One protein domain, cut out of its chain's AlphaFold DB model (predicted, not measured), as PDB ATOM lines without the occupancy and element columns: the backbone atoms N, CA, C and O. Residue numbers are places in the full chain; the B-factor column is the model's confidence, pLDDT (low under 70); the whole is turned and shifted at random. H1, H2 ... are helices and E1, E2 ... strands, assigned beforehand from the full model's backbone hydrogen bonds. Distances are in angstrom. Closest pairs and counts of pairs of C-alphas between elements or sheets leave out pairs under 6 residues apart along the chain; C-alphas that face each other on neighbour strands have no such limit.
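AT A GLANCE: This is residues 242 to 406 of the 407 residues of an uncharacterized protein of candidate division SR1 bacterium (UniProt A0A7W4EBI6). A strongly twisted antiparallel sheet of six strands has H1, H4 and H5 over one face, and H7 on the opposite face, beside the strands. H2 and H3 lie away from the middle at one end of the long axis, and H6 is at the other end. The printed part has 165 residues, with seven named helices and six named strands along it as H1 H2 H3 H4 H5 E1 H6 E2 E3 E4 E5 H7 E6; the class is mixed, helices and strands. The sheet's order is E1 E6 E2 E3 E4 E5. The whole is compact, with a radius of gyration of the C-alphas of 16.6 A, yet elongated, spanning 54 by 34 by 25 A.

HOW THE PARTS SIT: Start at H1, residues 242 to 250: it touches H4, residues 294 to 301, at a steep tilt of 56 degrees, opposite ways, closest at C-alphas 247 and 301, 4.9 A. Between them, H2, residues 268 to 272, is not on the sheet, and H3, residues 281 to 287, only grazes it. Cys 294 of H4 and Ser 358 of E4, residues 354 to 361, have the closest C-alphas of these two elements, 4.5 A apart. H5, residues 310 to 313, is on the same face as H4, 7.8 A over the sheet. Next comes E1, residues 318 to 320, antiparallel to E6, residues 400 to 405; look for N 318 and O 405, 2.9 A. E1, H6 and E2 make a split strand-helix-strand unit, two strands of one sheet joined through a helix, with E6 between them in the sheet and a right-handed crossover; H6 is residues 327 to 333 and E2 is residues 339 to 342. E6 and E2 have N 341 and O 402 at 2.9 A. E2, E3, E4 and E5 form a meander, each strand the antiparallel neighbour of the one before; E3 is residues 345 to 349 and E5 is residues 364 to 372. Look for N 340 and O 347, 2.8 A, N 348 and O 356, 2.9 A, and N 355 and O 371, 2.8 A. H7, residues 373 to 381, touches H6 at a steep tilt of 52 degrees, closest at C-alphas 327 and 377, 6.4 A. Every O i to N i+4 pair is within hydrogen-bond range in H1, H2, H3 and H7, with 3 of 4 in H4 and 2 of 3 in H6; H5 is too short for one.

IN THESE COORDINATES: Find C-alpha 242 at (112.645, 128.001, 95.021); H1 runs 12.2 A from there. E4 is 20.3 A long and bends by 58 degrees at residue 358. From C-alpha 364 at (123.611, 99.931, 103.393), E5 runs 21.4 A and bends by 70 degrees at residue 368. E6, 17.0 A, ends at C-alpha 405, (124.598, 131.285, 104.895).

THE WHOLE: The C-alphas farthest apart are those of Ala 276 and Gly 324, 54.5 A. The printed part has no cut. H1 to H2 and H7 to E6 are the long links. The mean pLDDT of the printed part is 95.0, and no printed residue is under 70.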
ATOM      1  N   GLU A 242     113.720 128.966  95.280       94.56
ATOM      2  CA  GLU A 242     112.645 128.001  95.021       94.56
ATOM      3  C   GLU A 242     113.044 126.935  93.995       94.56
ATOM      4  O   GLU A 242     112.721 125.758  94.165       94.56
ATOM      5  N   GLN A 243     113.815 127.303  92.967       96.31
ATOM      6  CA  GLN A 243     114.331 126.332  92.008       96.31
ATOM      7  C   GLN A 243     115.360 125.391  92.650       96.31
ATOM      8  O   GLN A 243     115.313 124.187  92.394       96.31
ATOM      9  N   VAL A 244     116.243 125.898  93.519       96.00
ATOM     10  CA  VAL A 244     117.190 125.057  94.271       96.00
ATOM     11  C   VAL A 244     116.431 124.078  95.169       96.00
ATOM     12  O   VAL A 244     116.698 122.880  95.114       96.00
ATOM     13  N   LYS A 245     115.432 124.542  95.934       96.38
ATOM     14  CA  LYS A 245     114.579 123.660  96.752       96.38
ATOM     15  C   LYS A 245     113.887 122.589  95.915       96.38
ATOM     16  O   LYS A 245     113.922 121.416  96.280       96.38
ATOM     17  N   LYS A 246     113.289 122.969  94.782       97.62
ATOM     18  CA  LYS A 246     112.649 122.026  93.855       97.62
ATOM     19  C   LYS A 246     113.637 120.957  93.384       97.62
ATOM     20  O   LYS A 246     113.299 119.777  93.389       97.62
ATOM     21  N   ASN A 247     114.855 121.355  93.022       97.19
ATOM     22  CA  ASN A 247     115.889 120.427  92.571       97.19
ATOM     23  C   ASN A 247     116.365 119.488  93.692       97.19
ATOM     24  O   ASN A 247     116.549 118.299  93.445       97.19
ATOM     25  N   LEU A 248     116.519 119.993  94.922       97.94
ATOM     26  CA  LEU A 248     116.853 119.180  96.098       97.94
ATOM     27  C   LEU A 248     115.781 118.114  96.359       97.94
ATOM     28  O   LEU A 248     116.102 116.942  96.539       97.94
ATOM     29  N   LEU A 249     114.506 118.513  96.335       98.06
ATOM     30  CA  LEU A 249     113.379 117.604  96.550       98.06
ATOM     31  C   LEU A 249     113.248 116.557  95.437       98.06
ATOM     32  O   LEU A 249     112.881 115.420  95.725       98.06
ATOM     33  N   ALA A 250     113.594 116.899  94.192       97.94
ATOM     34  CA  ALA A 250     113.577 115.955  93.074       97.94
ATOM     35  C   ALA A 250     114.563 114.783  93.252       97.94
ATOM     36  O   ALA A 250     114.317 113.702  92.728       97.94
ATOM     37  N   ALA A 251     115.645 114.974  94.015       97.38
ATOM     38  CA  ALA A 251     116.611 113.921  94.326       97.38
ATOM     39  C   ALA A 251     116.236 113.085  95.569       97.38
ATOM     40  O   ALA A 251     116.958 112.146  95.911       97.38
ATOM     41  N   SER A 252     115.144 113.416  96.268       96.12
ATOM     42  CA  SER A 252     114.733 112.741  97.506       96.12
ATOM     43  C   SER A 252     114.519 111.240  97.293       96.12
ATOM     44  O   SER A 252     113.865 110.822  96.341       96.12
ATOM     45  N   GLY A 253     115.057 110.416  98.197       93.50
ATOM     46  CA  GLY A 253     114.963 108.955  98.122       93.50
ATOM     47  C   GLY A 253     115.922 108.282  97.132       93.50
ATOM     48  O   GLY A 253     115.918 107.054  97.027       93.50
ATOM     49  N   THR A 254     116.762 109.040  96.419       96.38
ATOM     50  CA  THR A 254     117.838 108.452  95.604       96.38
ATOM     51  C   THR A 254     118.973 107.930  96.482       96.38
ATOM     52  O   THR A 254     119.158 108.389  97.609       96.38
ATOM     53  N   VAL A 255     119.716 106.933  95.992       96.44
ATOM     54  CA  VAL A 255     120.751 106.250  96.785       96.44
ATOM     55  C   VAL A 255     122.021 107.085  96.907       96.44
ATOM     56  O   VAL A 255     122.293 107.964  96.086       96.44
ATOM     57  N   TYR A 256     122.841 106.775  97.911       97.81
ATOM     58  CA  TYR A 256     124.156 107.389  98.030       97.81
ATOM     59  C   TYR A 256     125.109 106.815  96.979       97.81
ATOM     60  O   TYR A 256     125.332 105.598  96.919       97.81
ATOM     61  N   VAL A 257     125.720 107.706  96.198       97.12
ATOM     62  CA  VAL A 257     126.758 107.382  95.212       97.12
ATOM     63  C   VAL A 257     127.966 108.269  95.480       97.12
ATOM     64  O   VAL A 257     127.874 109.485  95.358       97.12
ATOM     65  N   TRP A 258     129.106 107.670  95.834       96.44
ATOM     66  CA  TRP A 258     130.358 108.409  96.034       96.44
ATOM     67  C   TRP A 258     130.791 109.119  94.745       96.44
ATOM     68  O   TRP A 258     130.768 108.524  93.666       96.44
ATOM     69  N   GLY A 259     131.131 110.404  94.841       95.56
ATOM     70  CA  GLY A 259     131.420 111.242  93.679       95.56
ATOM     71  C   GLY A 259     130.185 111.551  92.818       95.56
ATOM     72  O   GLY A 259     130.282 112.325  91.868       95.56
ATOM     73  N   GLY A 260     129.000 111.032  93.159       97.06
ATOM     74  CA  GLY A 260     127.770 111.245  92.405       97.06
ATOM     75  C   GLY A 260     127.272 112.685  92.501       97.06
ATOM     76  O   GLY A 260     127.134 113.234  93.592       97.06
ATOM     77  N   SER A 261     126.965 113.280  91.353       96.56
ATOM     78  CA  SER A 261     126.339 114.606  91.215       96.56
ATOM     79  C   SER A 261     125.278 114.612  90.106       96.56
ATOM     80  O   SER A 261     125.087 115.617  89.420       96.56
ATOM     81  N   TRP A 262     124.632 113.458  89.895       97.19
ATOM     82  CA  TRP A 262     123.617 113.253  88.865       97.19
ATOM     83  C   TRP A 262     122.565 112.213  89.284       97.19
ATOM     84  O   TRP A 262     122.653 111.039  88.945       97.19
ATOM     85  N   TRP A 263     121.542 112.630  90.028       97.12
ATOM     86  CA  TRP A 263     120.584 111.706  90.648       97.12
ATOM     87  C   TRP A 263     119.789 110.835  89.656       97.12
ATOM     88  O   TRP A 263     119.354 109.742  90.018       97.12
ATOM     89  N   GLN A 264     119.613 111.283  88.409       97.31
ATOM     90  CA  GLN A 264     118.842 110.581  87.377       97.31
ATOM     91  C   GLN A 264     119.532 109.307  86.867       97.31
ATOM     92  O   GLN A 264     118.853 108.415  86.361       97.31
ATOM     93  N   GLY A 265     120.853 109.200  87.027       97.31
ATOM     94  CA  GLY A 265     121.651 108.109  86.474       97.31
ATOM     95  C   GLY A 265     122.021 108.288  85.002       97.31
ATOM     96  O   GLY A 265     121.612 109.242  84.337       97.31
ATOM     97  N   ILE A 266     122.863 107.371  84.533       98.19
ATOM     98  CA  ILE A 266     123.567 107.419  83.249       98.19
ATOM     99  C   ILE A 266     123.458 106.028  82.604       98.19
ATOM    100  O   ILE A 266     124.376 105.210  82.725       98.19
ATOM    101  N   PRO A 267     122.310 105.700  81.986       97.25
ATOM    102  CA  PRO A 267     122.055 104.363  81.447       97.25
ATOM    103  C   PRO A 267     123.061 103.950  80.359       97.25
ATOM    104  O   PRO A 267     123.328 102.762  80.185       97.25
ATOM    105  N   GLU A 268     123.679 104.909  79.668       97.81
ATOM    106  CA  GLU A 268     124.701 104.670  78.649       97.81
ATOM    107  C   GLU A 268     125.943 103.961  79.201       97.81
ATOM    108  O   GLU A 268     126.649 103.303  78.438       97.81
ATOM    109  N   ILE A 269     126.192 104.018  80.514       97.62
ATOM    110  CA  ILE A 269     127.286 103.268  81.141       97.62
ATOM    111  C   ILE A 269     127.144 101.771  80.891       97.62
ATOM    112  O   ILE A 269     128.149 101.127  80.611       97.62
ATOM    113  N   GLU A 270     125.933 101.213  80.918       96.19
ATOM    114  CA  GLU A 270     125.746  99.782  80.653       96.19
ATOM    115  C   GLU A 270     126.028  99.438  79.187       96.19
ATOM    116  O   GLU A 270     126.581  98.389  78.882       96.19
ATOM    117  N   LYS A 271     125.720 100.357  78.267       95.19
ATOM    118  CA  LYS A 271     126.069 100.200  76.850       95.19
ATOM    119  C   LYS A 271     127.583 100.260  76.636       95.19
ATOM    120  O   LYS A 271     128.119  99.554  75.787       95.19
ATOM    121  N   PHE A 272     128.267 101.141  77.359       95.56
ATOM    122  CA  PHE A 272     129.695 101.398  77.192       95.56
ATOM    123  C   PHE A 272     130.587 100.413  77.954       95.56
ATOM    124  O   PHE A 272     131.693 100.109  77.502       95.56
ATOM    125  N   PHE A 273     130.105  99.918  79.085       95.50
ATOM    126  CA  PHE A 273     130.786  99.006  79.991       95.50
ATOM    127  C   PHE A 273     129.781  97.947  80.458       95.50
ATOM    128  O   PHE A 273     129.360  97.986  81.612       95.50
ATOM    129  N   PRO A 274     129.329  97.033  79.583       94.31
ATOM    130  CA  PRO A 274     128.329  96.031  79.948       94.31
ATOM    131  C   PRO A 274     128.826  95.147  81.091       94.31
ATOM    132  O   PRO A 274     129.976  94.709  81.082       94.31
ATOM    133  N   SER A 275     127.965  94.912  82.082       92.44
ATOM    134  CA  SER A 275     128.291  94.121  83.269       92.44
ATOM    135  C   SER A 275     128.612  92.689  82.864       92.44
ATOM    136  O   SER A 275     127.783  92.014  82.256       92.44
ATOM    137  N   ALA A 276     129.795  92.204  83.237       82.56
ATOM    138  CA  ALA A 276     130.155  90.804  83.015       82.56
ATOM    139  C   ALA A 276     129.347  89.837  83.906       82.56
ATOM    140  O   ALA A 276     129.185  88.664  83.572       82.56
ATOM    141  N   THR A 277     128.833  90.325  85.038       81.62
ATOM    142  CA  THR A 277     128.075  89.560  86.034       81.62
ATOM    143  C   THR A 277     126.774  90.272  86.400       81.62
ATOM    144  O   THR A 277     126.620  91.476  86.191       81.62
ATOM    145  N   GLY A 278     125.810  89.523  86.940       87.19
ATOM    146  CA  GLY A 278     124.568  90.106  87.444       87.19
ATOM    147  C   GLY A 278     124.834  91.002  88.655       87.19
ATOM    148  O   GLY A 278     125.426  90.552  89.633       87.19
ATOM    149  N   LEU A 279     124.378  92.252  88.590       92.00
ATOM    150  CA  LEU A 279     124.502  93.228  89.672       92.00
ATOM    151  C   LEU A 279     123.223  93.275  90.512       92.00
ATOM    152  O   LEU A 279     122.110  93.179  89.988       92.00
ATOM    153  N   THR A 280     123.364  93.484  91.820       92.38
ATOM    154  CA  THR A 280     122.222  93.814  92.681       92.38
ATOM    155  C   THR A 280     121.626  95.171  92.299       92.38
ATOM    156  O   THR A 280     122.291  96.029  91.723       92.38
ATOM    157  N   THR A 281     120.382  95.444  92.707       93.06
ATOM    158  CA  THR A 281     119.734  96.745  92.457       93.06
ATOM    159  C   THR A 281     120.562  97.933  92.958       93.06
ATOM    160  O   THR A 281     120.594  98.979  92.312       93.06
ATOM    161  N   LEU A 282     121.234  97.800  94.108       92.50
ATOM    162  CA  LEU A 282     122.072  98.870  94.651       92.50
ATOM    163  C   LEU A 282     123.352  99.060  93.827       92.50
ATOM    164  O   LEU A 282     123.719 100.199  93.540       92.50
ATOM    165  N   GLU A 283     124.010  97.970  93.439       93.06
ATOM    166  CA  GLU A 283     125.206  98.012  92.591       93.06
ATOM    167  C   GLU A 283     124.894  98.592  91.217       93.06
ATOM    168  O   GLU A 283     125.626  99.467  90.765       93.06
ATOM    169  N   THR A 284     123.770  98.210  90.603       95.00
ATOM    170  CA  THR A 284     123.298  98.799  89.344       95.00
ATOM    171  C   THR A 284     123.125 100.306  89.485       95.00
ATOM    172  O   THR A 284     123.688 101.068  88.703       95.00
ATOM    173  N   LYS A 285     122.423 100.777  90.527       95.12
ATOM    174  CA  LYS A 285     122.266 102.221  90.764       95.12
ATOM    175  C   LYS A 285     123.611 102.928  90.940       95.12
ATOM    176  O   LYS A 285     123.805 104.007  90.390       95.12
ATOM    177  N   ARG A 286     124.553 102.328  91.674       94.31
ATOM    178  CA  ARG A 286     125.888 102.903  91.905       94.31
ATOM    179  C   ARG A 286     126.740 102.923  90.634       94.31
ATOM    180  O   ARG A 286     127.345 103.952  90.354       94.31
ATOM    181  N   LYS A 287     126.733 101.847  89.842       95.75
ATOM    182  CA  LYS A 287     127.413 101.762  88.542       95.75
ATOM    183  C   LYS A 287     126.898 102.818  87.568       95.75
ATOM    184  O   LYS A 287     127.691 103.495  86.925       95.75
ATOM    185  N   LEU A 288     125.579 102.978  87.484       97.19
ATOM    186  CA  LEU A 288     124.941 103.962  86.608       97.19
ATOM    187  C   LEU A 288     125.015 105.391  87.161       97.19
ATOM    188  O   LEU A 288     124.411 106.291  86.586       97.19
ATOM    189  N   PHE A 289     125.699 105.610  88.288       97.56
ATOM    190  CA  PHE A 289     125.730 106.884  89.006       97.56
ATOM    191  C   PHE A 289     124.336 107.472  89.272       97.56
ATOM    192  O   PHE A 289     124.164 108.683  89.281       97.56
ATOM    193  N   GLN A 290     123.331 106.621  89.502       97.31
ATOM    194  CA  GLN A 290     121.950 107.010  89.788       97.31
ATOM    195  C   GLN A 290     121.783 107.397  91.259       97.31
ATOM    196  O   GLN A 290     121.209 106.668  92.074       97.31
ATOM    197  N   GLY A 291     122.334 108.551  91.606       97.12
ATOM    198  CA  GLY A 291     122.318 109.081  92.958       97.12
ATOM    199  C   GLY A 291     123.380 110.150  93.148       97.12
ATOM    200  O   GLY A 291     124.103 110.524  92.222       97.12
ATOM    201  N   VAL A 292     123.466 110.663  94.366       98.06
ATOM    202  CA  VAL A 292     124.368 111.766  94.705       98.06
ATOM    203  C   VAL A 292     125.057 111.513  96.034       98.06
ATOM    204  O   VAL A 292     124.496 110.851  96.911       98.06
ATOM    205  N   ASP A 293     126.262 112.050  96.206       97.56
ATOM    206  CA  ASP A 293     126.858 112.197  97.534       97.56
ATOM    207  C   ASP A 293     126.394 113.497  98.212       97.56
ATOM    208  O   ASP A 293     125.556 114.238  97.689       97.56
ATOM    209  N   CYS A 294     126.895 113.746  99.425       97.12
ATOM    210  CA  CYS A 294     126.455 114.865 100.252       97.12
ATOM    211  C   CYS A 294     126.600 116.221  99.545       97.12
ATOM    212  O   CYS A 294     125.624 116.963  99.469       97.12
ATOM    213  N   SER A 295     127.777 116.544  99.002       96.44
ATOM    214  CA  SER A 295     128.008 117.814  98.306       96.44
ATOM    215  C   SER A 295     127.566 117.786  96.845       96.44
ATOM    216  O   SER A 295     127.192 118.825  96.309       96.44
ATOM    217  N   GLY A 296     127.514 116.612  96.222       97.19
ATOM    218  CA  GLY A 296     126.969 116.389  94.889       97.19
ATOM    219  C   GLY A 296     125.477 116.701  94.796       97.19
ATOM    220  O   GLY A 296     125.040 117.228  93.774       97.19
ATOM    221  N   LEU A 297     124.716 116.477  95.876       98.12
ATOM    222  CA  LEU A 297     123.316 116.898  95.992       98.12
ATOM    223  C   LEU A 297     123.172 118.414  95.797       98.12
ATOM    224  O   LEU A 297     122.363 118.867  94.989       98.12
ATOM    225  N   LEU A 298     123.985 119.199  96.510       96.62
ATOM    226  CA  LEU A 298     123.966 120.657  96.418       96.62
ATOM    227  C   LEU A 298     124.508 121.158  95.077       96.62
ATOM    228  O   LEU A 298     123.909 122.030  94.445       96.62
ATOM    229  N   TYR A 299     125.616 120.564  94.634       94.69
ATOM    230  CA  TYR A 299     126.251 120.868  93.358       94.69
ATOM    231  C   TYR A 299     125.262 120.696  92.205       94.69
ATOM    232  O   TYR A 299     125.066 121.610  91.406       94.69
ATOM    233  N   GLN A 300     124.556 119.565  92.156       95.25
ATOM    234  CA  GLN A 300     123.554 119.329  91.126       95.25
ATOM    235  C   GLN A 300     122.345 120.255  91.276       95.25
ATOM    236  O   GLN A 300     121.896 120.829  90.284       95.25
ATOM    237  N   ALA A 301     121.835 120.450  92.499       96.12
ATOM    238  CA  ALA A 301     120.668 121.299  92.735       96.12
ATOM    239  C   ALA A 301     120.875 122.753  92.292       96.12
ATOM    240  O   ALA A 301     119.904 123.468  92.030       96.12
ATOM    241  N   THR A 302     122.133 123.173  92.174       92.69
ATOM    242  CA  THR A 302     122.529 124.535  91.812       92.69
ATOM    243  C   THR A 302     123.181 124.637  90.446       92.69
ATOM    244  O   THR A 302     123.784 125.657  90.124       92.69
ATOM    245  N   ASN A 303     123.036 123.599  89.618       88.56
ATOM    246  CA  ASN A 303     123.601 123.539  88.270       88.56
ATOM    247  C   ASN A 303     125.126 123.762  88.240       88.56
ATOM    248  O   ASN A 303     125.657 124.335  87.289       88.56
ATOM    249  N   GLY A 304     125.818 123.303  89.283       87.56
ATOM    250  CA  GLY A 304     127.261 123.421  89.457       87.56
ATOM    251  C   GLY A 304     127.728 124.711  90.129       87.56
ATOM    252  O   GLY A 304     128.921 124.850  90.343       87.56
ATOM    253  N   TYR A 305     126.825 125.631  90.494       85.88
ATOM    254  CA  TYR A 305     127.202 126.935  91.055       85.88
ATOM    255  C   TYR A 305     127.942 126.848  92.398       85.88
ATOM    256  O   TYR A 305     128.722 127.732  92.735       85.88
ATOM    257  N   THR A 306     127.683 125.835  93.222       88.75
ATOM    258  CA  THR A 306     128.407 125.681  94.493       88.75
ATOM    259  C   THR A 306     129.694 124.897  94.329       88.75
ATOM    260  O   THR A 306     129.748 124.030  93.464       88.75
ATOM    261  N   PRO A 307     130.675 125.063  95.231       88.62
ATOM    262  CA  PRO A 307     131.827 124.180  95.263       88.62
ATOM    263  C   PRO A 307     131.450 122.690  95.330       88.62
ATOM    264  O   PRO A 307     130.594 122.304  96.135       88.62
ATOM    265  N   ARG A 308     132.115 121.826  94.548       90.62
ATOM    266  CA  ARG A 308     131.824 120.378  94.533       90.62
ATOM    267  C   ARG A 308     132.209 119.648  95.821       90.62
ATOM    268  O   ARG A 308     131.579 118.642  96.160       90.62
ATOM    269  N   ASN A 309     133.237 120.112  96.531       89.31
ATOM    270  CA  ASN A 309     133.818 119.422  97.688       89.31
ATOM    271  C   ASN A 309     133.439 120.085  99.020       89.31
ATOM    272  O   ASN A 309     133.490 121.305  99.167       89.31
ATOM    273  N   THR A 310     133.150 119.266 100.036       90.94
ATOM    274  CA  THR A 310     132.761 119.724 101.388       90.94
ATOM    275  C   THR A 310     133.802 120.636 102.035       90.94
ATOM    276  O   THR A 310     133.447 121.609 102.693       90.94
ATOM    277  N   ARG A 311     135.094 120.385 101.789       90.25
ATOM    278  CA  ARG A 311     136.184 121.224 102.299       90.25
ATOM    279  C   ARG A 311     136.119 122.658 101.772       90.25
ATOM    280  O   ARG A 311     136.351 123.588 102.534       90.25
ATOM    281  N   SER A 312     135.763 122.844 100.504       86.81
ATOM    282  CA  SER A 312     135.596 124.170  99.904       86.81
ATOM    283  C   SER A 312     134.326 124.861 100.424       86.81
ATOM    284  O   SER A 312     134.307 126.077 100.597       86.81
ATOM    285  N   LEU A 313     133.290 124.086 100.773       91.69
ATOM    286  CA  LEU A 313     132.058 124.600 101.384       91.69
ATOM    287  C   LEU A 313     132.255 125.136 102.811       91.69
ATOM    288  O   LEU A 313     131.439 125.931 103.272       91.69
ATOM    289  N   LEU A 314     133.346 124.780 103.501       92.25
ATOM    290  CA  LEU A 314     133.653 125.293 104.845       92.25
ATOM    291  C   LEU A 314     133.821 126.812 104.894       92.25
ATOM    292  O   LEU A 314     133.644 127.385 105.961       92.25
ATOM    293  N   ASN A 315     134.144 127.463 103.776       87.44
ATOM    294  CA  ASN A 315     134.296 128.919 103.665       87.44
ATOM    295  C   ASN A 315     133.389 129.521 102.581       87.44
ATOM    296  O   ASN A 315     133.579 130.666 102.186       87.44
ATOM    297  N   PHE A 316     132.426 128.754 102.070       87.75
ATOM    298  CA  PHE A 316     131.479 129.244 101.073       87.75
ATOM    299  C   PHE A 316     130.390 130.092 101.738       87.75
ATOM    300  O   PHE A 316     129.940 129.755 102.827       87.75
ATOM    301  N   GLY A 317     129.935 131.162 101.085       88.62
ATOM    302  CA  GLY A 317     128.878 132.030 101.617       88.62
ATOM    303  C   GLY A 317     129.297 132.845 102.848       88.62
ATOM    304  O   GLY A 317     130.481 133.035 103.125       88.62
ATOM    305  N   LYS A 318     128.313 133.369 103.588       92.00
ATOM    306  CA  LYS A 318     128.558 134.208 104.774       92.00
ATOM    307  C   LYS A 318     128.616 133.351 106.043       92.00
ATOM    308  O   LYS A 318     127.762 132.481 106.220       92.00
ATOM    309  N   PRO A 319     129.564 133.582 106.966       94.88
ATOM    310  CA  PRO A 319     129.579 132.873 108.240       94.88
ATOM    311  C   PRO A 319     128.326 133.203 109.067       94.88
ATOM    312  O   PRO A 319     127.909 134.359 109.141       94.88
ATOM    313  N   VAL A 320     127.736 132.192 109.708       97.00
ATOM    314  CA  VAL A 320     126.669 132.375 110.703       97.00
ATOM    315  C   VAL A 320     127.260 132.140 112.094       97.00
ATOM    316  O   VAL A 320     127.713 131.025 112.353       97.00
ATOM    317  N   PRO A 321     127.251 133.142 112.993       97.25
ATOM    318  CA  PRO A 321     127.783 132.977 114.340       97.25
ATOM    319  C   PRO A 321     126.959 131.962 115.141       97.25
ATOM    320  O   PRO A 321     125.779 132.195 115.424       97.25
ATOM    321  N   ILE A 322     127.575 130.842 115.510       98.12
ATOM    322  CA  ILE A 322     126.972 129.721 116.239       98.12
ATOM    323  C   ILE A 322     127.807 129.220 117.419       98.12
ATOM    324  O   ILE A 322     127.317 128.389 118.187       98.12
ATOM    325  N   ALA A 323     129.039 129.700 117.593       97.81
ATOM    326  CA  ALA A 323     129.882 129.319 118.714       97.81
ATOM    327  C   ALA A 323     129.161 129.573 120.048       97.81
ATOM    328  O   ALA A 323     128.551 130.618 120.272       97.81
ATOM    329  N   GLY A 324     129.189 128.568 120.926       96.94
ATOM    330  CA  GLY A 324     128.528 128.618 122.233       96.94
ATOM    331  C   GLY A 324     126.994 128.554 122.208       96.94
ATOM    332  O   GLY A 324     126.393 128.543 123.279       96.94
ATOM    333  N   LYS A 325     126.343 128.482 121.036       98.38
ATOM    334  CA  LYS A 325     124.880 128.386 120.953       98.38
ATOM    335  C   LYS A 325     124.371 126.972 121.224       98.38
ATOM    336  O   LYS A 325     124.990 125.980 120.835       98.38
ATOM    337  N   THR A 326     123.198 126.888 121.847       98.25
ATOM    338  CA  THR A 326     122.440 125.640 121.995       98.25
ATOM    339  C   THR A 326     121.723 125.265 120.697       98.25
ATOM    340  O   THR A 326     121.573 126.087 119.793       98.25
ATOM    341  N   ILE A 327     121.226 124.028 120.613       98.12
ATOM    342  CA  ILE A 327     120.443 123.551 119.462       98.12
ATOM    343  C   ILE A 327     119.238 124.466 119.200       98.12
ATOM    344  O   ILE A 327     119.072 124.936 118.078       98.12
ATOM    345  N   ASP A 328     118.451 124.801 120.226       97.88
ATOM    346  CA  ASP A 328     117.264 125.657 120.069       97.88
ATOM    347  C   ASP A 328     117.617 127.083 119.619       97.88
ATOM    348  O   ASP A 328     116.857 127.718 118.886       97.88
ATOM    349  N   GLN A 329     118.776 127.599 120.032       98.19
ATOM    350  CA  GLN A 329     119.270 128.893 119.560       98.19
ATOM    351  C   GLN A 329     119.709 128.833 118.094       98.19
ATOM    352  O   GLN A 329     119.459 129.785 117.359       98.19
ATOM    353  N   ILE A 330     120.339 127.733 117.664       98.19
ATOM    354  CA  ILE A 330     120.737 127.526 116.266       98.19
ATOM    355  C   ILE A 330     119.500 127.390 115.373       98.19
ATOM    356  O   ILE A 330     119.415 128.076 114.361       98.19
ATOM    357  N   VAL A 331     118.508 126.582 115.762       97.81
ATOM    358  CA  VAL A 331     117.268 126.396 114.982       97.81
ATOM    359  C   VAL A 331     116.588 127.736 114.675       97.81
ATOM    360  O   VAL A 331     116.174 127.960 113.545       97.81
ATOM    361  N   LYS A 332     116.543 128.664 115.638       96.88
ATOM    362  CA  LYS A 332     115.900 129.982 115.469       96.88
ATOM    363  C   LYS A 332     116.600 130.923 114.486       96.88
ATOM    364  O   LYS A 332     115.981 131.883 114.038       96.88
ATOM    365  N   ILE A 333     117.885 130.712 114.199       96.56
ATOM    366  CA  ILE A 333     118.662 131.592 113.308       96.56
ATOM    367  C   ILE A 333     118.900 130.987 111.926       96.56
ATOM    368  O   ILE A 333     119.367 131.708 111.039       96.56
ATOM    369  N   LEU A 334     118.626 129.689 111.763       97.31
ATOM    370  CA  LEU A 334     118.733 128.994 110.490       97.31
ATOM    371  C   LEU A 334     117.730 129.562 109.487       97.31
ATOM    372  O   LEU A 334     116.586 129.871 109.816       97.31
ATOM    373  N   LYS A 335     118.178 129.687 108.242       96.62
ATOM    374  CA  LYS A 335     117.363 130.082 107.095       96.62
ATOM    375  C   LYS A 335     117.407 128.995 106.023       96.62
ATOM    376  O   LYS A 335     118.378 128.238 105.975       96.62
ATOM    377  N   PRO A 336     116.395 128.919 105.138       96.12
ATOM    378  CA  PRO A 336     116.458 128.051 103.969       96.12
ATOM    379  C   PRO A 336     117.775 128.236 103.201       96.12
ATOM    380  O   PRO A 336     118.210 129.364 102.979       96.12
ATOM    381  N   LEU A 337     118.373 127.117 102.794       95.62
ATOM    382  CA  LEU A 337     119.681 126.976 102.149       95.62
ATOM    383  C   LEU A 337     120.908 127.323 103.004       95.62
ATOM    384  O   LEU A 337     122.026 127.218 102.497       95.62
ATOM    385  N   ASP A 338     120.758 127.649 104.292       97.50
ATOM    386  CA  ASP A 338     121.912 127.624 105.195       97.50
ATOM    387  C   ASP A 338     122.537 126.209 105.173       97.50
ATOM    388  O   ASP A 338     121.846 125.183 105.173       97.50
ATOM    389  N   LEU A 339     123.866 126.160 105.126       97.88
ATOM    390  CA  LEU A 339     124.655 124.939 105.037       97.88
ATOM    391  C   LEU A 339     125.278 124.651 106.399       97.88
ATOM    392  O   LEU A 339     126.065 125.451 106.904       97.88
ATOM    393  N   ILE A 340     124.972 123.495 106.980       98.44
ATOM    394  CA  ILE A 340     125.650 122.977 108.170       98.44
ATOM    395  C   ILE A 340     126.779 122.070 107.669       98.44
ATOM    396  O   ILE A 340     126.521 121.001 107.115       98.44
ATOM    397  N   VAL A 341     128.030 122.508 107.817       97.81
ATOM    398  CA  VAL A 341     129.178 121.928 107.096       97.81
ATOM    399  C   VAL A 341     130.281 121.501 108.058       97.81
ATOM    400  O   VAL A 341     130.630 122.216 109.001       97.81
ATOM    401  N   TRP A 342     130.881 120.345 107.788       97.06
ATOM    402  CA  TRP A 342     132.163 119.935 108.357       97.06
ATOM    403  C   TRP A 342     132.995 119.188 107.309       97.06
ATOM    404  O   TRP A 342     132.479 118.754 106.282       97.06
ATOM    405  N   ASP A 343     134.296 119.029 107.564       92.94
ATOM    406  CA  ASP A 343     135.192 118.283 106.674       92.94
ATOM    407  C   ASP A 343     134.685 116.837 106.519       92.94
ATOM    408  O   ASP A 343     134.692 116.055 107.476       92.94
ATOM    409  N   GLY A 344     134.162 116.524 105.331       92.31
ATOM    410  CA  GLY A 344     133.605 115.219 104.983       92.31
ATOM    411  C   GLY A 344     132.081 115.131 104.846       92.31
ATOM    412  O   GLY A 344     131.621 114.087 104.398       92.31
ATOM    413  N   HIS A 345     131.284 116.155 105.189       97.06
ATOM    414  CA  HIS A 345     129.825 116.100 104.971       97.06
ATOM    415  C   HIS A 345     129.135 117.471 105.020       97.06
ATOM    416  O   HIS A 345     129.628 118.397 105.666       97.06
ATOM    417  N   ILE A 346     127.957 117.572 104.396       97.75
ATOM    418  CA  ILE A 346     127.077 118.748 104.476       97.75
ATOM    419  C   ILE A 346     125.629 118.361 104.789       97.75
ATOM    420  O   ILE A 346     125.153 117.307 104.370       97.75
ATOM    421  N   VAL A 347     124.921 119.260 105.472       98.44
ATOM    422  CA  VAL A 347     123.464 119.233 105.640       98.44
ATOM    423  C   VAL A 347     122.896 120.561 105.154       98.44
ATOM    424  O   VAL A 347     123.423 121.619 105.496       98.44
ATOM    425  N   ILE A 348     121.835 120.508 104.352       98.50
ATOM    426  CA  ILE A 348     121.231 121.682 103.719       98.50
ATOM    427  C   ILE A 348     119.891 121.947 104.396       98.50
ATOM    428  O   ILE A 348     119.041 121.059 104.468       98.50
ATOM    429  N   VAL A 349     119.675 123.161 104.896       98.25
ATOM    430  CA  VAL A 349     118.375 123.556 105.453       98.25
ATOM    431  C   VAL A 349     117.375 123.731 104.305       98.25
ATOM    432  O   VAL A 349     117.591 124.548 103.415       98.25
ATOM    433  N   LEU A 350     116.281 122.966 104.288       96.44
ATOM    434  CA  LEU A 350     115.214 123.116 103.286       96.44
ATOM    435  C   LEU A 350     114.274 124.261 103.659       96.44
ATOM    436  O   LEU A 350     113.911 125.080 102.815       96.44
ATOM    437  N   ASP A 351     113.864 124.290 104.922       94.50
ATOM    438  CA  ASP A 351     112.912 125.238 105.491       94.50
ATOM    439  C   ASP A 351     113.101 125.337 107.014       94.50
ATOM    440  O   ASP A 351     114.077 124.830 107.559       94.50
ATOM    441  N   GLU A 352     112.174 125.999 107.708       92.00
ATOM    442  CA  GLU A 352     112.235 126.233 109.158       92.00
ATOM    443  C   GLU A 352     112.287 124.952 110.004       92.00
ATOM    444  O   GLU A 352     112.721 124.990 111.155       92.00
ATOM    445  N   LYS A 353     111.813 123.820 109.470       95.94
ATOM    446  CA  LYS A 353     111.681 122.567 110.223       95.94
ATOM    447  C   LYS A 353     112.520 121.450 109.643       95.94
ATOM    448  O   LYS A 353     112.912 120.551 110.381       95.94
ATOM    449  N   ARG A 354     112.846 121.478 108.356       98.25
ATOM    450  CA  ARG A 354     113.443 120.338 107.655       98.25
ATOM    451  C   ARG A 354     114.815 120.658 107.087       98.25
ATOM    452  O   ARG A 354     115.069 121.730 106.544       98.25
ATOM    453  N   THR A 355     115.663 119.644 107.126       98.50
ATOM    454  CA  THR A 355     116.938 119.568 106.417       98.50
ATOM    455  C   THR A 355     116.893 118.464 105.370       98.50
ATOM    456  O   THR A 355     116.081 117.543 105.471       98.50
ATOM    457  N   ILE A 356     117.775 118.552 104.380       98.69
ATOM    458  CA  ILE A 356     118.041 117.505 103.399       98.69
ATOM    459  C   ILE A 356     119.544 117.255 103.296       98.69
ATOM    460  O   ILE A 356     120.358 118.177 103.355       98.69
ATOM    461  N   GLU A 357     119.921 115.993 103.152       98.25
ATOM    462  CA  GLU A 357     121.310 115.567 102.978       98.25
ATOM    463  C   GLU A 357     121.352 114.219 102.255       98.25
ATOM    464  O   GLU A 357     120.407 113.440 102.354       98.25
ATOM    465  N   SER A 358     122.460 113.916 101.572       98.12
ATOM    466  CA  SER A 358     122.735 112.553 101.102       98.12
ATOM    467  C   SER A 358     123.715 111.858 102.042       98.12
ATOM    468  O   SER A 358     124.860 112.295 102.167       98.12
ATOM    469  N   ARG A 359     123.283 110.790 102.723       95.81
ATOM    470  CA  ARG A 359     124.067 110.091 103.759       95.81
ATOM    471  C   ARG A 359     124.636 108.778 103.246       95.81
ATOM    472  O   ARG A 359     123.885 107.887 102.857       95.81
ATOM    473  N   GLY A 360     125.951 108.604 103.360       92.56
ATOM    474  CA  GLY A 360     126.564 107.281 103.256       92.56
ATOM    475  C   GLY A 360     126.232 106.441 104.494       92.56
ATOM    476  O   GLY A 360     126.339 106.930 105.618       92.56
ATOM    477  N   ARG A 361     125.834 105.179 104.305       91.69
ATOM    478  CA  ARG A 361     125.523 104.235 105.399       91.69
ATOM    479  C   ARG A 361     126.359 102.951 105.305       91.69
ATOM    480  O   ARG A 361     125.862 101.851 105.538       91.69
ATOM    481  N   GLY A 362     127.634 103.098 104.942       85.88
ATOM    482  CA  GLY A 362     128.527 101.966 104.694       85.88
ATOM    483  C   GLY A 362     127.972 101.062 103.592       85.88
ATOM    484  O   GLY A 362     127.651 101.542 102.508       85.88
ATOM    485  N   GLN A 363     127.817  99.773 103.897       85.25
ATOM    486  CA  GLN A 363     127.258  98.777 102.975       85.25
ATOM    487  C   GLN A 363     125.745  98.918 102.746       85.25
ATOM    488  O   GLN A 363     125.229  98.399 101.757       85.25
ATOM    489  N   LEU A 364     125.025  99.633 103.617       87.62
ATOM    490  CA  LEU A 364     123.611  99.931 103.393       87.62
ATOM    491  C   LEU A 364     123.462 101.002 102.293       87.62
ATOM    492  O   LEU A 364     124.371 101.818 102.112       87.62
ATOM    493  N   PRO A 365     122.316 101.061 101.583       83.69
ATOM    494  CA  PRO A 365     122.130 101.978 100.459       83.69
ATOM    495  C   PRO A 365     122.467 103.438 100.782       83.69
ATOM    496  O   PRO A 365     123.139 104.100  99.986       83.69
ATOM    497  N   GLY A 366     122.024 103.913 101.955       94.31
ATOM    498  CA  GLY A 366     122.036 105.336 102.286       94.31
ATOM    499  C   GLY A 366     121.282 106.164 101.241       94.31
ATOM    500  O   GLY A 366     120.515 105.615 100.447       94.31
ATOM    501  N   GLY A 367     121.534 107.469 101.212       97.06
ATOM    502  CA  GLY A 367     121.033 108.349 100.159       97.06
ATOM    503  C   GLY A 367     120.405 109.633 100.661       97.06
ATOM    504  O   GLY A 367     120.671 110.063 101.786       97.06
ATOM    505  N   VAL A 368     119.613 110.254  99.789       98.31
ATOM    506  CA  VAL A 368     118.978 111.548 100.037       98.31
ATOM    507  C   VAL A 368     117.792 111.381 100.976       98.31
ATOM    508  O   VAL A 368     116.791 110.749 100.635       98.31
ATOM    509  N   GLU A 369     117.900 111.990 102.151       97.44
ATOM    510  CA  GLU A 369     116.922 111.906 103.230       97.44
ATOM    511  C   GLU A 369     116.495 113.312 103.663       97.44
ATOM    512  O   GLU A 369     117.318 114.227 103.741       97.44
ATOM    513  N   ILE A 370     115.208 113.468 103.979       98.25
ATOM    514  CA  ILE A 370     114.668 114.673 104.612       98.25
ATOM    515  C   ILE A 370     114.498 114.385 106.100       98.25
ATOM    516  O   ILE A 370     113.843 113.413 106.481       98.25
ATOM    517  N   VAL A 371     115.086 115.229 106.943       97.00
ATOM    518  CA  VAL A 371     115.146 115.023 108.395       97.00
ATOM    519  C   VAL A 371     114.721 116.293 109.117       97.00
ATOM    520  O   VAL A 371     115.029 117.402 108.678       97.00
ATOM    521  N   ASP A 372     114.032 116.139 110.246       98.38
ATOM    522  CA  ASP A 372     113.767 117.245 111.166       98.38
ATOM    523  C   ASP A 372     115.077 117.932 111.598       98.38
ATOM    524  O   ASP A 372     116.054 117.278 111.976       98.38
ATOM    525  N   THR A 373     115.097 119.260 111.529       98.31
ATOM    526  CA  THR A 373     116.292 120.085 111.749       98.31
ATOM    527  C   THR A 373     116.809 119.948 113.171       98.31
ATOM    528  O   THR A 373     118.016 119.810 113.380       98.31
ATOM    529  N   LYS A 374     115.908 119.946 114.160       98.19
ATOM    530  CA  LYS A 374     116.284 119.830 115.568       98.19
ATOM    531  C   LYS A 374     116.873 118.450 115.839       98.19
ATOM    532  O   LYS A 374     117.992 118.366 116.342       98.19
ATOM    533  N   LYS A 375     116.195 117.388 115.396       98.25
ATOM    534  CA  LYS A 375     116.696 116.011 115.501       98.25
ATOM    535  C   LYS A 375     118.060 115.853 114.831       98.25
ATOM    536  O   LYS A 375     118.952 115.188 115.363       98.25
ATOM    537  N   ARG A 376     118.261 116.472 113.664       98.00
ATOM    538  CA  ARG A 376     119.541 116.362 112.968       98.00
ATOM    539  C   ARG A 376     120.665 117.096 113.699       98.00
ATOM    540  O   ARG A 376     121.766 116.554 113.817       98.00
ATOM    541  N   LEU A 377     120.395 118.279 114.245       98.44
ATOM    542  CA  LEU A 377     121.347 118.986 115.103       98.44
ATOM    543  C   LEU A 377     121.678 118.181 116.366       98.44
ATOM    544  O   LEU A 377     122.849 118.104 116.726       98.44
ATOM    545  N   GLU A 378     120.704 117.515 116.992       98.50
ATOM    546  CA  GLU A 378     120.952 116.610 118.125       98.50
ATOM    547  C   GLU A 378     121.936 115.489 117.757       98.50
ATOM    548  O   GLU A 378     122.869 115.211 118.511       98.50
ATOM    549  N   GLU A 379     121.798 114.873 116.577       98.00
ATOM    550  CA  GLU A 379     122.763 113.878 116.085       98.00
ATOM    551  C   GLU A 379     124.168 114.466 115.880       98.00
ATOM    552  O   GLU A 379     125.165 113.826 116.228       98.00
ATOM    553  N   ILE A 380     124.266 115.679 115.332       98.12
ATOM    554  CA  ILE A 380     125.548 116.357 115.094       98.12
ATOM    555  C   ILE A 380     126.232 116.691 116.429       98.12
ATOM    556  O   ILE A 380     127.418 116.388 116.605       98.12
ATOM    557  N   PHE A 381     125.483 117.232 117.394       98.19
ATOM    558  CA  PHE A 381     125.980 117.642 118.713       98.19
ATOM    559  C   PHE A 381     126.540 116.481 119.546       98.19
ATOM    560  O   PHE A 381     127.421 116.701 120.375       98.19
ATOM    561  N   LYS A 382     126.122 115.230 119.289       97.94
ATOM    562  CA  LYS A 382     126.712 114.040 119.939       97.94
ATOM    563  C   LYS A 382     128.211 113.889 119.669       97.94
ATOM    564  O   LYS A 382     128.918 113.262 120.451       97.94
ATOM    565  N   THR A 383     128.703 114.415 118.547       96.81
ATOM    566  CA  THR A 383     130.082 114.170 118.088       96.81
ATOM    567  C   THR A 383     130.867 115.437 117.771       96.81
ATOM    568  O   THR A 383     132.099 115.379 117.720       96.81
ATOM    569  N   ARG A 384     130.187 116.570 117.565       98.00
ATOM    570  CA  ARG A 384     130.784 117.826 117.101       98.00
ATOM    571  C   ARG A 384     130.263 119.024 117.892       98.00
ATOM    572  O   ARG A 384     129.153 119.001 118.409       98.00
ATOM    573  N   LYS A 385     131.062 120.089 117.942       97.94
ATOM    574  CA  LYS A 385     130.719 121.376 118.559       97.94
ATOM    575  C   LYS A 385     130.572 122.477 117.496       97.94
ATOM    576  O   LYS A 385     131.333 122.463 116.525       97.94
ATOM    577  N   PRO A 386     129.636 123.424 117.676       98.19
ATOM    578  CA  PRO A 386     129.494 124.568 116.780       98.19
ATOM    579  C   PRO A 386     130.673 125.538 116.938       98.19
ATOM    580  O   PRO A 386     131.094 125.827 118.061       98.19
ATOM    581  N   VAL A 387     131.194 126.051 115.823       98.00
ATOM    582  CA  VAL A 387     132.233 127.095 115.782       98.00
ATOM    583  C   VAL A 387     131.902 128.129 114.702       98.00
ATOM    584  O   VAL A 387     131.190 127.813 113.751       98.00
ATOM    585  N   ASP A 388     132.421 129.350 114.835       95.75
ATOM    586  CA  ASP A 388     132.168 130.435 113.867       95.75
ATOM    587  C   ASP A 388     133.112 130.354 112.661       95.75
ATOM    588  O   ASP A 388     132.694 130.486 111.503       95.75
ATOM    589  N   ASP A 389     134.381 130.054 112.940       92.69
ATOM    590  CA  ASP A 389     135.415 129.812 111.944       92.69
ATOM    591  C   ASP A 389     135.983 128.394 112.088       92.69
ATOM    592  O   ASP A 389     136.386 127.950 113.172       92.69
ATOM    593  N   TYR A 390     135.986 127.655 110.977       92.50
ATOM    594  CA  TYR A 390     136.427 126.269 110.972       92.50
ATOM    595  C   TYR A 390     137.940 126.148 111.168       92.50
ATOM    596  O   TYR A 390     138.387 125.216 111.833       92.50
ATOM    597  N   TYR A 391     138.737 127.055 110.605       88.50
ATOM    598  CA  TYR A 391     140.196 126.962 110.582       88.50
ATOM    599  C   TYR A 391     140.856 127.633 111.789       88.50
ATOM    600  O   TYR A 391     141.881 127.130 112.247       88.50
ATOM    601  N   ASP A 392     140.239 128.667 112.360       88.25
ATOM    602  CA  ASP A 392     140.748 129.339 113.564       88.25
ATOM    603  C   ASP A 392     140.440 128.558 114.851       88.25
ATOM    604  O   ASP A 392     141.105 128.712 115.881       88.25
ATOM    605  N   SER A 393     139.447 127.664 114.816       90.06
ATOM    606  CA  SER A 393     139.118 126.827 115.967       90.06
ATOM    607  C   SER A 393     140.220 125.810 116.288       90.06
ATOM    608  O   SER A 393     140.566 124.959 115.463       90.06
ATOM    609  N   LYS A 394     140.657 125.795 117.555       92.62
ATOM    610  CA  LYS A 394     141.598 124.806 118.118       92.62
ATOM    611  C   LYS A 394     141.042 123.374 118.196       92.62
ATOM    612  O   LYS A 394     141.794 122.449 118.486       92.62
ATOM    613  N   LEU A 395     139.739 123.166 117.975       93.06
ATOM    614  CA  LEU A 395     139.150 121.823 117.977       93.06
ATOM    615  C   LEU A 395     139.632 121.013 116.767       93.06
ATOM    616  O   LEU A 395     139.781 121.547 115.667       93.06
ATOM    617  N   ALA A 396     139.803 119.702 116.950       93.31
ATOM    618  CA  ALA A 396     140.104 118.786 115.851       93.31
ATOM    619  C   ALA A 396     138.992 118.810 114.785       93.31
ATOM    620  O   ALA A 396     137.813 118.916 115.124       93.31
ATOM    621  N   ASN A 397     139.345 118.655 113.502       91.56
ATOM    622  CA  ASN A 397     138.406 118.751 112.369       91.56
ATOM    623  C   ASN A 397     137.150 117.878 112.533       91.56
ATOM    624  O   ASN A 397     136.033 118.334 112.300       91.56
ATOM    625  N   HIS A 398     137.311 116.646 113.020       92.56
ATOM    626  CA  HIS A 398     136.205 115.706 113.219       92.56
ATOM    627  C   HIS A 398     135.299 116.038 114.427       92.56
ATOM    628  O   HIS A 398     134.313 115.340 114.654       92.56
ATOM    629  N   LYS A 399     135.624 117.078 115.211       96.50
ATOM    630  CA  LYS A 399     134.897 117.518 116.417       96.50
ATOM    631  C   LYS A 399     134.216 118.878 116.261       96.50
ATOM    632  O   LYS A 399     133.686 119.388 117.245       96.50
ATOM    633  N   LYS A 400     134.217 119.481 115.073       97.25
ATOM    634  CA  LYS A 400     133.638 120.812 114.849       97.25
ATOM    635  C   LYS A 400     132.814 120.876 113.571       97.25
ATOM    636  O   LYS A 400     133.032 120.091 112.650       97.25
ATOM    637  N   PHE A 401     131.874 121.810 113.538       98.44
ATOM    638  CA  PHE A 401     131.112 122.174 112.347       98.44
ATOM    639  C   PHE A 401     130.851 123.683 112.338       98.44
ATOM    640  O   PHE A 401     130.834 124.319 113.394       98.44
ATOM    641  N   VAL A 402     130.645 124.233 111.147       98.19
ATOM    642  CA  VAL A 402     130.266 125.633 110.914       98.19
ATOM    643  C   VAL A 402     128.889 125.701 110.268       98.19
ATOM    644  O   VAL A 402     128.421 124.716 109.689       98.19
ATOM    645  N   ILE A 403     128.262 126.876 110.327       98.25
ATOM    646  CA  ILE A 403     127.120 127.197 109.475       98.25
ATOM    647  C   ILE A 403     127.503 128.309 108.508       98.25
ATOM    648  O   ILE A 403     128.127 129.311 108.877       98.25
ATOM    649  N   ARG A 404     127.130 128.095 107.249       96.62
ATOM    650  CA  ARG A 404     127.358 129.012 106.145       96.62
ATOM    651  C   ARG A 404     126.040 129.404 105.513       96.62
ATOM    652  O   ARG A 404     125.290 128.558 105.040       96.62
ATOM    653  N   ARG A 405     125.768 130.701 105.522       93.62
ATOM    654  CA  ARG A 405     124.598 131.285 104.895       93.62
ATOM    655  C   ARG A 405     124.816 131.393 103.402       93.62
ATOM    656  O   ARG A 405     125.775 132.032 102.957       93.62
ATOM    657  N   TRP A 406     123.896 130.786 102.665       79.50
ATOM    658  CA  TRP A 406     123.732 131.032 101.242       79.50
ATOM    659  C   TRP A 406     123.533 132.531 100.990       79.50
ATOM    660  O   TRP A 406     122.867 133.179 101.793       79.50
TER     661      TRP A 406